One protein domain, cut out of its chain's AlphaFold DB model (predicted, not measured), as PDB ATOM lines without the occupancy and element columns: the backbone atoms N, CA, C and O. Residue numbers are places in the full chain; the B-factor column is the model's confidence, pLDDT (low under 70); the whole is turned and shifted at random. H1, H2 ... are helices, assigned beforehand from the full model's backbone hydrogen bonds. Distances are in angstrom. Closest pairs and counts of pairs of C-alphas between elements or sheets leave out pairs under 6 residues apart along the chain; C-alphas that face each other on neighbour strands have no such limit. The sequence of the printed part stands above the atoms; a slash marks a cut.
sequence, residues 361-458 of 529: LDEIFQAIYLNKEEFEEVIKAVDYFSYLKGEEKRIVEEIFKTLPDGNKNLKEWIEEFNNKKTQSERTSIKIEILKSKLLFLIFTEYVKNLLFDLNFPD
ATOM      1  N   LEU A 361     -24.964  86.132  18.525       78.81
ATOM      2  CA  LEU A 361     -24.301  87.340  18.013       78.81
ATOM      3  C   LEU A 361     -22.973  87.644  18.692       78.81
ATOM      4  O   LEU A 361     -22.079  88.186  18.047       78.81
ATOM      5  N   ASP A 362     -22.844  87.322  19.977       80.12
ATOM      6  CA  ASP A 362     -21.604  87.553  20.715       80.12
ATOM      7  C   ASP A 362     -20.461  86.720  20.142       80.12
ATOM      8  O   ASP A 362     -19.355  87.229  19.962       80.12
ATOM      9  N   GLU A 363     -20.740  85.472  19.770       84.00
ATOM     10  CA  GLU A 363     -19.775  84.628  19.068       84.00
ATOM     11  C   GLU A 363     -19.431  85.192  17.685       84.00
ATOM     12  O   GLU A 363     -18.257  85.265  17.331       84.00
ATOM     13  N   ILE A 364     -20.425  85.648  16.912       80.38
ATOM     14  CA  ILE A 364     -20.181  86.265  15.595       80.38
ATOM     15  C   ILE A 364     -19.264  87.492  15.732       80.38
ATOM     16  O   ILE A 364     -18.356  87.666  14.920       80.38
ATOM     17  N   PHE A 365     -19.447  88.305  16.776       77.56
ATOM     18  CA  PHE A 365     -18.657  89.522  17.007       77.56
ATOM     19  C   PHE A 365     -17.224  89.240  17.450       77.56
ATOM     20  O   PHE A 365     -16.357  90.089  17.253       77.56
ATOM     21  N   GLN A 366     -16.977  88.079  18.054       84.50
ATOM     22  CA  GLN A 366     -15.659  87.679  18.548       84.50
ATOM     23  C   GLN A 366     -14.882  86.828  17.537       84.50
ATOM     24  O   GLN A 366     -13.654  86.819  17.566       84.50
ATOM     25  N   ALA A 367     -15.577  86.117  16.646       83.31
ATOM     26  CA  ALA A 367     -14.962  85.174  15.714       83.31
ATOM     27  C   ALA A 367     -14.389  85.830  14.446       83.31
ATOM     28  O   ALA A 367     -13.487  85.264  13.829       83.31
ATOM     29  N   ILE A 368     -14.912  86.990  14.035       88.25
ATOM     30  CA  ILE A 368     -14.523  87.656  12.785       88.25
ATOM     31  C   ILE A 368     -13.572  88.816  13.077       88.25
ATOM     32  O   ILE A 368     -13.912  89.726  13.832       88.25
ATOM     33  N   TYR A 369     -12.394  88.782  12.453       92.31
ATOM     34  CA  TYR A 369     -11.410  89.859  12.489       92.31
ATOM     35  C   TYR A 369     -11.582  90.741  11.258       92.31
ATOM     36  O   TYR A 369     -11.610  90.232  10.140       92.31
ATOM     37  N   LEU A 370     -11.690  92.044  11.488       93.00
ATOM     38  CA  LEU A 370     -11.872  93.067  10.468       93.00
ATOM     39  C   LEU A 370     -10.679  94.015  10.491       93.00
ATOM     40  O   LEU A 370     -10.159  94.324  11.572       93.00
ATOM     41  N   ASN A 371     -10.281  94.507   9.326       94.56
ATOM     42  CA  ASN A 371      -9.417  95.676   9.253       94.56
ATOM     43  C   ASN A 371     -10.203  96.960   9.591       94.56
ATOM     44  O   ASN A 371     -11.407  96.942   9.870       94.56
ATOM     45  N   LYS A 372      -9.500  98.090   9.607       93.62
ATOM     46  CA  LYS A 372     -10.057  99.398   9.957       93.62
ATOM     47  C   LYS A 372     -11.155  99.846   8.987       93.62
ATOM     48  O   LYS A 372     -12.196 100.330   9.433       93.62
ATOM     49  N   GLU A 373     -10.924  99.700   7.686       93.25
ATOM     50  CA  GLU A 373     -11.868 100.078   6.634       93.25
ATOM     51  C   GLU A 373     -13.142  99.228   6.709       93.25
ATOM     52  O   GLU A 373     -14.246  99.766   6.709       93.25
ATOM     53  N   GLU A 374     -12.991  97.916   6.881       94.44
ATOM     54  CA  GLU A 374     -14.084  96.957   7.063       94.44
ATOM     55  C   GLU A 374     -14.900  97.261   8.328       94.44
ATOM     56  O   GLU A 374     -16.130  97.184   8.316       94.44
ATOM     57  N   PHE A 375     -14.247  97.647   9.430       94.12
ATOM     58  CA  PHE A 375     -14.946  98.102  10.632       94.12
ATOM     59  C   PHE A 375     -15.773  99.368  10.361       94.12
ATOM     60  O   PHE A 375     -16.945  99.432  10.742       94.12
ATOM     61  N   GLU A 376     -15.205 100.364   9.674       93.31
ATOM     62  CA  GLU A 376     -15.928 101.581   9.292       93.31
ATOM     63  C   GLU A 376     -17.123 101.269   8.371       93.31
ATOM     64  O   GLU A 376     -18.210 101.826   8.558       93.31
ATOM     65  N   GLU A 377     -16.957 100.346   7.421       93.44
ATOM     66  CA  GLU A 377     -18.032  99.851   6.554       93.44
ATOM     67  C   GLU A 377     -19.173  99.225   7.355       93.44
ATOM     68  O   GLU A 377     -20.331  99.568   7.117       93.44
ATOM     69  N   VAL A 378     -18.880  98.390   8.359       92.12
ATOM     70  CA  VAL A 378     -19.912  97.804   9.233       92.12
ATOM     71  C   VAL A 378     -20.706  98.891   9.963       92.12
ATOM     72  O   VAL A 378     -21.940  98.848   9.988       92.12
ATOM     73  N   ILE A 379     -20.024  99.891  10.534       93.12
ATOM     74  CA  ILE A 379     -20.673 100.993  11.263       93.12
ATOM     75  C   ILE A 379     -21.542 101.857  10.335       93.12
ATOM     76  O   ILE A 379     -22.610 102.326  10.749       93.12
ATOM     77  N   LYS A 380     -21.121 102.043   9.078       90.56
ATOM     78  CA  LYS A 380     -21.912 102.725   8.043       90.56
ATOM     79  C   LYS A 380     -23.111 101.893   7.594       90.56
ATOM     80  O   LYS A 380     -24.206 102.436   7.496       90.56
ATOM     81  N   ALA A 381     -22.927 100.596   7.360       89.69
ATOM     82  CA  ALA A 381     -23.966  99.697   6.860       89.69
ATOM     83  C   ALA A 381     -25.150  99.563   7.829       89.69
ATOM     84  O   ALA A 381     -26.300  99.567   7.402       89.69
ATOM     85  N   VAL A 382     -24.891  99.525   9.141       88.00
ATOM     86  CA  VAL A 382     -25.951  99.530  10.174       88.00
ATOM     87  C   VAL A 382     -26.479 100.931  10.512       88.00
ATOM     88  O   VAL A 382     -27.267 101.101  11.452       88.00
ATOM     89  N   ASP A 383     -26.010 101.941   9.781       85.56
ATOM     90  CA  ASP A 383     -26.369 103.344   9.932       85.56
ATOM     91  C   ASP A 383     -26.271 103.822  11.394       85.56
ATOM     92  O   ASP A 383     -27.224 104.344  11.986       85.56
ATOM     93  N   TYR A 384     -25.142 103.537  12.056       87.38
ATOM     94  CA  TYR A 384     -25.038 103.730  13.506       87.38
ATOM     95  C   TYR A 384     -25.122 105.213  13.900       87.38
ATOM     96  O   TYR A 384     -25.825 105.549  14.848       87.38
ATOM     97  N   PHE A 385     -24.453 106.098  13.155       88.50
ATOM     98  CA  PHE A 385     -24.275 107.514  13.500       88.50
ATOM     99  C   PHE A 385     -25.111 108.504  12.668       88.50
ATOM    100  O   PHE A 385     -24.854 109.707  12.738       88.50
ATOM    101  N   SER A 386     -26.128 108.068  11.912       83.62
ATOM    102  CA  SER A 386     -26.956 108.977  11.083       83.62
ATOM    103  C   SER A 386     -27.603 110.131  11.838       83.62
ATOM    104  O   SER A 386     -27.875 111.183  11.257       83.62
ATOM    105  N   TYR A 387     -27.856 109.956  13.133       80.25
ATOM    106  CA  TYR A 387     -28.478 110.972  13.978       80.25
ATOM    107  C   TYR A 387     -27.535 112.126  14.360       80.25
ATOM    108  O   TYR A 387     -28.007 113.147  14.869       80.25
ATOM    109  N   LEU A 388     -26.220 111.982  14.165       86.25
ATOM    110  CA  LEU A 388     -25.240 113.016  14.500       86.25
ATOM    111  C   LEU A 388     -25.211 114.127  13.444       86.25
ATOM    112  O   LEU A 388     -25.345 113.885  12.244       86.25
ATOM    113  N   LYS A 389     -25.002 115.370  13.891       84.75
ATOM    114  CA  LYS A 389     -24.927 116.559  13.025       84.75
ATOM    115  C   LYS A 389     -23.774 117.468  13.442       84.75
ATOM    116  O   LYS A 389     -23.347 117.455  14.591       84.75
ATOM    117  N   GLY A 390     -23.298 118.287  12.503       87.94
ATOM    118  CA  GLY A 390     -22.302 119.327  12.773       87.94
ATOM    119  C   GLY A 390     -20.999 118.775  13.356       87.94
ATOM    120  O   GLY A 390     -20.375 117.891  12.773       87.94
ATOM    121  N   GLU A 391     -20.590 119.320  14.498       85.25
ATOM    122  CA  GLU A 391     -19.328 119.003  15.174       85.25
ATOM    123  C   GLU A 391     -19.243 117.544  15.643       85.25
ATOM    124  O   GLU A 391     -18.207 116.908  15.475       85.25
ATOM    125  N   GLU A 392     -20.346 116.954  16.115       84.75
ATOM    126  CA  GLU A 392     -20.361 115.557  16.573       84.75
ATOM    127  C   GLU A 392     -20.024 114.577  15.440       84.75
ATOM    128  O   GLU A 392     -19.312 113.596  15.651       84.75
ATOM    129  N   LYS A 393     -20.506 114.861  14.224       87.75
ATOM    130  CA  LYS A 393     -20.207 114.049  13.041       87.75
ATOM    131  C   LYS A 393     -18.731 114.168  12.643       87.75
ATOM    132  O   LYS A 393     -18.107 113.154  12.347       87.75
ATOM    133  N   ARG A 394     -18.160 115.381  12.711       88.00
ATOM    134  CA  ARG A 394     -16.728 115.616  12.440       88.00
ATOM    135  C   ARG A 394     -15.829 114.860  13.416       88.00
ATOM    136  O   ARG A 394     -14.856 114.259  12.982       88.00
ATOM    137  N   ILE A 395     -16.187 114.844  14.701       88.12
ATOM    138  CA  ILE A 395     -15.448 114.102  15.731       88.12
ATOM    139  C   ILE A 395     -15.404 112.607  15.395       88.12
ATOM    140  O   ILE A 395     -14.342 111.999  15.452       88.12
ATOM    141  N   VAL A 396     -16.538 112.009  15.013       90.00
ATOM    142  CA  VAL A 396     -16.588 110.585  14.633       90.00
ATOM    143  C   VAL A 396     -15.707 110.297  13.413       90.00
ATOM    144  O   VAL A 396     -14.929 109.346  13.437       90.00
ATOM    145  N   GLU A 397     -15.783 111.131  12.374       89.88
ATOM    146  CA  GLU A 397     -14.947 111.001  11.170       89.88
ATOM    147  C   GLU A 397     -13.443 111.127  11.487       89.88
ATOM    148  O   GLU A 397     -12.616 110.436  10.893       89.88
ATOM    149  N   GLU A 398     -13.069 111.989  12.435       90.19
ATOM    150  CA  GLU A 398     -11.682 112.157  12.882       90.19
ATOM    151  C   GLU A 398     -11.187 110.976  13.729       90.19
ATOM    152  O   GLU A 398     -10.050 110.526  13.560       90.19
ATOM    153  N   ILE A 399     -12.044 110.402  14.580       90.75
ATOM    154  CA  ILE A 399     -11.715 109.179  15.325       90.75
ATOM    155  C   ILE A 399     -11.401 108.046  14.347       90.75
ATOM    156  O   ILE A 399     -10.336 107.443  14.464       90.75
ATOM    157  N   PHE A 400     -12.254 107.804  13.343       91.62
ATOM    158  CA  PHE A 400     -11.981 106.774  12.334       91.62
ATOM    159  C   PHE A 400     -10.635 106.999  11.642       91.62
ATOM    160  O   PHE A 400      -9.852 106.066  11.534       91.62
ATOM    161  N   LYS A 401     -10.280 108.235  11.271       90.19
ATOM    162  CA  LYS A 401      -8.964 108.526  10.664       90.19
ATOM    163  C   LYS A 401      -7.785 108.178  11.572       90.19
ATOM    164  O   LYS A 401      -6.762 107.723  11.065       90.19
ATOM    165  N   THR A 402      -7.927 108.361  12.882       90.00
ATOM    166  CA  THR A 402      -6.849 108.193  13.875       90.00
ATOM    167  C   THR A 402      -6.780 106.803  14.515       90.00
ATOM    168  O   THR A 402      -5.888 106.552  15.335       90.00
ATOM    169  N   LEU A 403      -7.691 105.892  14.156       91.75
ATOM    170  CA  LEU A 403      -7.581 104.480  14.520       91.75
ATOM    171  C   LEU A 403      -6.320 103.861  13.892       91.75
ATOM    172  O   LEU A 403      -6.020 104.168  12.732       91.75
ATOM    173  N   PRO A 404      -5.581 103.022  14.643       88.94
ATOM    174  CA  PRO A 404      -4.385 102.364  14.132       88.94
ATOM    175  C   PRO A 404      -4.739 101.305  13.090       88.94
ATOM    176  O   PRO A 404      -5.836 100.756  13.106       88.94
ATOM    177  N   ASP A 405      -3.783 100.980  12.225       89.38
ATOM    178  CA  ASP A 405      -3.929  99.867  11.292       89.38
ATOM    179  C   ASP A 405      -3.792  98.530  12.037       89.38
ATOM    180  O   ASP A 405      -2.990  98.388  12.967       89.38
ATOM    181  N   GLY A 406      -4.575  97.532  11.634       90.38
ATOM    182  CA  GLY A 406      -4.550  96.198  12.227       90.38
ATOM    183  C   GLY A 406      -5.835  95.425  11.967       90.38
ATOM    184  O   GLY A 406      -6.806  95.981  11.466       90.38
ATOM    185  N   ASN A 407      -5.832  94.143  12.335       93.69
ATOM    186  CA  ASN A 407      -7.014  93.288  12.293       93.69
ATOM    187  C   ASN A 407      -7.470  93.008  13.720       93.69
ATOM    188  O   ASN A 407      -6.699  92.470  14.516       93.69
ATOM    189  N   LYS A 408      -8.711  93.370  14.034       93.62
ATOM    190  CA  LYS A 408      -9.309  93.200  15.363       93.62
ATOM    191  C   LYS A 408     -10.734  92.707  15.228       93.62
ATOM    192  O   LYS A 408     -11.376  92.915  14.197       93.62
ATOM    193  N   ASN A 409     -11.235  92.043  16.260       92.25
ATOM    194  CA  ASN A 409     -12.650  91.693  16.282       92.25
ATOM    195  C   ASN A 409     -13.517  92.933  16.572       92.25
ATOM    196  O   ASN A 409     -13.030  93.985  16.996       92.25
ATOM    197  N   LEU A 410     -14.825  92.820  16.340       89.12
ATOM    198  CA  LEU A 410     -15.763  93.941  16.489       89.12
ATOM    199  C   LEU A 410     -15.757  94.532  17.903       89.12
ATOM    200  O   LEU A 410     -15.877  95.745  18.065       89.12
ATOM    201  N   LYS A 411     -15.600  93.695  18.933       89.62
ATOM    202  CA  LYS A 411     -15.576  94.149  20.328       89.62
ATOM    203  C   LYS A 411     -14.341  95.007  20.614       89.62
ATOM    204  O   LYS A 411     -14.474  96.092  21.176       89.62
ATOM    205  N   GLU A 412     -13.172  94.552  20.183       92.81
ATOM    206  CA  GLU A 412     -11.904  95.275  20.324       92.81
ATOM    207  C   GLU A 412     -11.915  96.604  19.562       92.81
ATOM    208  O   GLU A 412     -11.487  97.627  20.099       92.81
ATOM    209  N   TRP A 413     -12.468  96.619  18.344       93.94
ATOM    210  CA  TRP A 413     -12.628  97.853  17.574       93.94
ATOM    211  C   TRP A 413     -13.517  98.880  18.279       93.94
ATOM    212  O   TRP A 413     -13.191 100.066  18.309       93.94
ATOM    213  N   ILE A 414     -14.624  98.437  18.883       91.56
ATOM    214  CA  ILE A 414     -15.524  99.306  19.654       91.56
ATOM    215  C   ILE A 414     -14.808  99.893  20.873       91.56
ATOM    216  O   ILE A 414     -14.949 101.087  21.150       91.56
ATOM    217  N   GLU A 415     -14.055  99.076  21.612       91.25
ATOM    218  CA  GLU A 415     -13.278  99.527  22.772       91.25
ATOM    219  C   GLU A 415     -12.242 100.578  22.360       91.25
ATOM    220  O   GLU A 415     -12.161 101.647  22.966       91.25
ATOM    221  N   GLU A 416     -11.505 100.327  21.281       92.56
ATOM    222  CA  GLU A 416     -10.492 101.253  20.791       92.56
ATOM    223  C   GLU A 416     -11.082 102.556  20.247       92.56
ATOM    224  O   GLU A 416     -10.592 103.637  20.585       92.56
ATOM    225  N   PHE A 417     -12.171 102.475  19.479       92.75
ATOM    226  CA  PHE A 417     -12.921 103.642  19.023       92.75
ATOM    227  C   PHE A 417     -13.378 104.498  20.211       92.75
ATOM    228  O   PHE A 417     -13.179 105.714  20.233       92.75
ATOM    229  N   ASN A 418     -13.948 103.869  21.240       91.25
ATOM    230  CA  ASN A 418     -14.445 104.573  22.420       91.25
ATOM    231  C   ASN A 418     -13.322 105.187  23.271       91.25
ATOM    232  O   ASN A 418     -13.532 106.254  23.852       91.25
ATOM    233  N   ASN A 419     -12.136 104.573  23.308       89.25
ATOM    234  CA  ASN A 419     -10.967 105.086  24.034       89.25
ATOM    235  C   ASN A 419     -10.386 106.370  23.423       89.25
ATOM    236  O   ASN A 419      -9.719 107.134  24.119       89.25
ATOM    237  N   LYS A 420     -10.638 106.633  22.136       83.56
ATOM    238  CA  LYS A 420     -10.220 107.874  21.463       83.56
ATOM    239  C   LYS A 420     -11.142 109.061  21.760       83.56
ATOM    240  O   LYS A 420     -10.816 110.185  21.382       83.56
ATOM    241  N   LYS A 421     -12.287 108.849  22.422       68.12
ATOM    242  CA  LYS A 421     -13.257 109.920  22.690       68.12
ATOM    243  C   LYS A 421     -12.806 110.804  23.855       68.12
ATOM    244  O   LYS A 421     -12.402 110.313  24.905       68.12
ATOM    245  N   THR A 422     -13.004 112.111  23.715       57.81
ATOM    246  CA  THR A 422     -12.640 113.078  24.758       57.81
ATOM    247  C   THR A 422     -13.754 113.430  25.742       57.81
ATOM    248  O   THR A 422     -13.385 113.822  26.839       57.81
ATOM    249  N   GLN A 423     -15.067 113.261  25.461       55.22
ATOM    250  CA  GLN A 423     -16.112 113.470  26.503       55.22
ATOM    251  C   GLN A 423     -17.591 113.103  26.185       55.22
ATOM    252  O   GLN A 423     -18.356 112.917  27.126       55.22
ATOM    253  N   SER A 424     -18.052 112.949  24.930       67.44
ATOM    254  CA  SER A 424     -19.509 112.814  24.639       67.44
ATOM    255  C   SER A 424     -20.042 111.369  24.641       67.44
ATOM    256  O   SER A 424     -19.512 110.496  23.959       67.44
ATOM    257  N   GLU A 425     -21.129 111.073  25.367       72.75
ATOM    258  CA  GLU A 425     -21.859 109.789  25.260       72.75
ATOM    259  C   GLU A 425     -22.524 109.568  23.893       72.75
ATOM    260  O   GLU A 425     -22.747 108.421  23.499       72.75
ATOM    261  N   ARG A 426     -22.833 110.637  23.151       77.12
ATOM    262  CA  ARG A 426     -23.554 110.536  21.872       77.12
ATOM    263  C   ARG A 426     -22.677 110.039  20.730       77.12
ATOM    264  O   ARG A 426     -23.214 109.499  19.769       77.12
ATOM    265  N   THR A 427     -21.360 110.198  20.835       82.19
ATOM    266  CA  THR A 427     -20.393 109.731  19.834       82.19
ATOM    267  C   THR A 427     -19.815 108.357  20.161       82.19
ATOM    268  O   THR A 427     -19.104 107.808  19.336       82.19
ATOM    269  N   SER A 428     -20.114 107.774  21.329       86.69
ATOM    270  CA  SER A 428     -19.644 106.423  21.667       86.69
ATOM    271  C   SER A 428     -20.483 105.319  21.025       86.69
ATOM    272  O   SER A 428     -21.712 105.413  20.946       86.69
ATOM    273  N   ILE A 429     -19.816 104.231  20.648       88.44
ATOM    274  CA  ILE A 429     -20.462 103.012  20.168       88.44
ATOM    275  C   ILE A 429     -20.808 102.142  21.377       88.44
ATOM    276  O   ILE A 429     -19.933 101.706  22.124       88.44
ATOM    277  N   LYS A 430     -22.099 101.888  21.583       85.81
ATOM    278  CA  LYS A 430     -22.617 101.000  22.623       85.81
ATOM    279  C   LYS A 430     -22.922  99.657  21.971       85.81
ATOM    280  O   LYS A 430     -23.760  99.589  21.072       85.81
ATOM    281  N   ILE A 431     -22.262  98.597  22.438       82.44
ATOM    282  CA  ILE A 431     -22.334  97.266  21.818       82.44
ATOM    283  C   ILE A 431     -23.777  96.750  21.692       82.44
ATOM    284  O   ILE A 431     -24.157  96.247  20.642       82.44
ATOM    285  N   GLU A 432     -24.622  96.987  22.698       78.12
ATOM    286  CA  GLU A 432     -26.033  96.572  22.688       78.12
ATOM    287  C   GLU A 432     -26.877  97.307  21.632       78.12
ATOM    288  O   GLU A 432     -27.771  96.724  21.012       78.12
ATOM    289  N   ILE A 433     -26.564  98.581  21.367       78.56
ATOM    290  CA  ILE A 433     -27.220  99.355  20.303       78.56
ATOM    291  C   ILE A 433     -26.770  98.834  18.936       78.56
ATOM    292  O   ILE A 433     -27.598  98.675  18.039       78.56
ATOM    293  N   LEU A 434     -25.477  98.527  18.785       84.50
ATOM    294  CA  LEU A 434     -24.932  97.973  17.546       84.50
ATOM    295  C   LEU A 434     -25.540  96.599  17.231       84.50
ATOM    296  O   LEU A 434     -26.005  96.397  16.114       84.50
ATOM    297  N   LYS A 435     -25.610  95.693  18.217       82.38
ATOM    298  CA  LYS A 435     -26.274  94.383  18.085       82.38
ATOM    299  C   LYS A 435     -27.723  94.528  17.620       82.38
ATOM    300  O   LYS A 435     -28.137  93.856  16.680       82.38
ATOM    301  N   SER A 436     -28.473  95.443  18.237       77.62
ATOM    302  CA  SER A 436     -29.876  95.695  17.888       77.62
ATOM    303  C   SER A 436     -30.028  96.218  16.453       77.62
ATOM    304  O   SER A 436     -30.857  95.716  15.697       77.62
ATOM    305  N   LYS A 437     -29.203  97.195  16.050       82.44
ATOM    306  CA  LYS A 437     -29.205  97.743  14.682       82.44
ATOM    307  C   LYS A 437     -28.806  96.700  13.639       82.44
ATOM    308  O   LYS A 437     -29.439  96.621  12.590       82.44
ATOM    309  N   LEU A 438     -27.799  95.882  13.940       84.81
ATOM    310  CA  LEU A 438     -27.364  94.802  13.061       84.81
ATOM    311  C   LEU A 438     -28.478  93.780  12.846       84.81
ATOM    312  O   LEU A 438     -28.813  93.467  11.709       84.81
ATOM    313  N   LEU A 439     -29.073  93.276  13.924       83.00
ATOM    314  CA  LEU A 439     -30.165  92.316  13.819       83.00
ATOM    315  C   LEU A 439     -31.359  92.860  13.046       83.00
ATOM    316  O   LEU A 439     -31.995  92.106  12.320       83.00
ATOM    317  N   PHE A 440     -31.658  94.149  13.185       80.94
ATOM    318  CA  PHE A 440     -32.713  94.787  12.410       80.94
ATOM    319  C   PHE A 440     -32.392  94.826  10.911       80.94
ATOM    320  O   PHE A 440     -33.272  94.567  10.088       80.94
ATOM    321  N   LEU A 441     -31.142  95.122  10.545       85.06
ATOM    322  CA  LEU A 441     -30.717  95.063   9.148       85.06
ATOM    323  C   LEU A 441     -30.833  93.631   8.613       85.06
ATOM    324  O   LEU A 441     -31.467  93.417   7.586       85.06
ATOM    325  N   ILE A 442     -30.315  92.645   9.353       86.31
ATOM    326  CA  ILE A 442     -30.426  91.223   8.994       86.31
ATOM    327  C   ILE A 442     -31.900  90.828   8.844       86.31
ATOM    328  O   ILE A 442     -32.255  90.197   7.857       86.31
ATOM    329  N   PHE A 443     -32.766  91.221   9.780       85.38
ATOM    330  CA  PHE A 443     -34.208  90.992   9.712       85.38
ATOM    331  C   PHE A 443     -34.818  91.571   8.432       85.38
ATOM    332  O   PHE A 443     -35.506  90.864   7.699       85.38
ATOM    333  N   THR A 444     -34.544  92.846   8.157       83.06
ATOM    334  CA  THR A 444     -35.099  93.574   7.012       83.06
ATOM    335  C   THR A 444     -34.681  92.929   5.698       83.06
ATOM    336  O   THR A 444     -35.532  92.638   4.857       83.06
ATOM    337  N   GLU A 445     -33.385  92.660   5.540       84.81
ATOM    338  CA  GLU A 445     -32.852  92.036   4.333       84.81
ATOM    339  C   GLU A 445     -33.316  90.583   4.209       84.81
ATOM    340  O   GLU A 445     -33.674  90.137   3.122       84.81
ATOM    341  N   TYR A 446     -33.413  89.844   5.316       83.94
ATOM    342  CA  TYR A 446     -33.944  88.486   5.305       83.94
ATOM    343  C   TYR A 446     -35.387  88.435   4.814       83.94
ATOM    344  O   TYR A 446     -35.692  87.704   3.872       83.94
ATOM    345  N   VAL A 447     -36.265  89.255   5.392       79.12
ATOM    346  CA  VAL A 447     -37.675  89.326   4.996       79.12
ATOM    347  C   VAL A 447     -37.811  89.706   3.519       79.12
ATOM    348  O   VAL A 447     -38.578  89.071   2.792       79.12
ATOM    349  N   LYS A 448     -37.013  90.667   3.041       78.19
ATOM    350  CA  LYS A 448     -37.021  91.130   1.643       78.19
ATOM    351  C   LYS A 448     -36.355  90.175   0.644       78.19
ATOM    352  O   LYS A 448     -36.384  90.460  -0.549       78.19
ATOM    353  N   ASN A 449     -35.824  89.035   1.089       76.69
ATOM    354  CA  ASN A 449     -35.027  88.097   0.281       76.69
ATOM    355  C   ASN A 449     -33.678  88.639  -0.217       76.69
ATOM    356  O   ASN A 449     -33.170  88.185  -1.239       76.69
ATOM    357  N   LEU A 450     -33.110  89.606   0.486       82.38
ATOM    358  CA  LEU A 450     -31.886  90.313   0.118       82.38
ATOM    359  C   LEU A 450     -30.742  90.029   1.102       82.38
ATOM    360  O   LEU A 450     -29.710  90.682   1.062       82.38
ATOM    361  N   LEU A 451     -30.881  89.035   1.993       81.56
ATOM    362  CA  LEU A 451     -29.866  88.745   3.021       81.56
ATOM    363  C   LEU A 451     -28.461  88.491   2.435       81.56
ATOM    364  O   LEU A 451     -27.457  88.756   3.087       81.56
ATOM    365  N   PHE A 452     -28.377  87.970   1.213       79.12
ATOM    366  CA  PHE A 452     -27.101  87.757   0.526       79.12
ATOM    367  C   PHE A 452     -26.471  89.035  -0.026       79.12
ATOM    368  O   PHE A 452     -25.261  89.060  -0.242       79.12
ATOM    369  N   ASP A 453     -27.280  90.073  -0.216       79.69
ATOM    370  CA  ASP A 453     -26.889  91.382  -0.731       79.69
ATOM    371  C   ASP A 453     -26.566  92.357   0.413       79.69
ATOM    372  O   ASP A 453     -26.472  93.566   0.208       79.69
ATOM    373  N   LEU A 454     -26.394  91.847   1.642       83.88
ATOM    374  CA  LEU A 454     -25.942  92.651   2.772       83.88
ATOM    375  C   LEU A 454     -24.626  93.357   2.420       83.88
ATOM    376  O   LEU A 454     -23.626  92.709   2.109       83.88
ATOM    377  N   ASN A 455     -24.616  94.682   2.551       86.75
ATOM    378  CA  ASN A 455     -23.435  95.525   2.363       86.75
ATOM    379  C   ASN A 455     -22.483  95.423   3.567       86.75
ATOM    380  O   ASN A 455     -22.239  96.402   4.268       86.75
ATOM    381  N   PHE A 456     -21.987  94.218   3.830       89.50
ATOM    382  CA  PHE A 456     -20.968  93.935   4.834       89.50
ATOM    383  C   PHE A 456     -19.709  93.364   4.184       89.50
ATOM    384  O   PHE A 456     -19.817  92.743   3.119       89.50
ATOM    385  N   PRO A 457     -18.552  93.478   4.864       90.06
ATOM    386  CA  PRO A 457     -17.364  92.711   4.516       90.06
ATOM    387  C   PRO A 457     -17.707  91.228   4.336       90.06
ATOM    388  O   PRO A 457     -18.483  90.668   5.122       90.06
ATOM    389  N   ASP A 458     -17.134  90.595   3.308       87.12
ATOM    390  CA  ASP A 458     -17.505  89.234   2.897       87.12
ATOM    391  C   ASP A 458     -17.386  88.229   4.050       87.12
ATOM    392  O   ASP A 458     -18.293  87.427   4.259       87.12
TER     393      ASP A 458
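This is residues 361 to 458 of the 529 residues of an uncharacterized protein of bacterium (UniProt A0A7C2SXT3). Short helices gather round H2 in the middle: H3 is beside it, running back the opposite way, and H4 crosses it nearly at a right angle, with H1 packed on the first residue of H4. The longest helix, H5, leads off to one end, and residues 448 to 458 fold back from it toward H2. The 98 printed residues hold five named helices, H1 to H5 in order, and no named strand: all helix. The whole is compact, with a radius of gyration of the C-alphas of 13.6 A and spans of 41 by 28 by 20 A.

H1, residues 361 to 367, touches H4, residues 410 to 419, about perpendicular at 89 degrees; their closest C-alphas, Phe 365 and Leu 410, are 5.3 A apart. H2, residues 372 to 381, and H3, residues 391 to 402, are close but not clearly touching, the closest C-alphas being Glu 376 and Phe 400 at 7.2 A; they run opposite ways at a shallow tilt of 32 degrees, only just short of steep. H2 and H4 are also close but not clearly touching, about perpendicular at 84 degrees, with the C-alphas of Phe 375 and Leu 410 closest at 7.2 A. H5, residues 431 to 447, and H2 are near each other, with 8 pairs of C-alphas within 10 A. H3 is apart from H1 and H5. Every O i to N i+4 pair is within hydrogen-bond range in H1, H2, H3, H4 and H5.

H1, 9.9 A long, begins at C-alpha 361 (-24.301, 87.340, 18.013). H2 and H4 each measure 14.3 A and H3 16.6 A. H5, 24.1 A, ends at C-alpha 447 (-37.675, 89.326, 4.996).

The C-alphas farthest apart, Thr 422 and Asn 449, are 41.5 A apart. The printed part has no cut; the link from H4 to H5 is long. Residues 421 to 424 are under pLDDT 70.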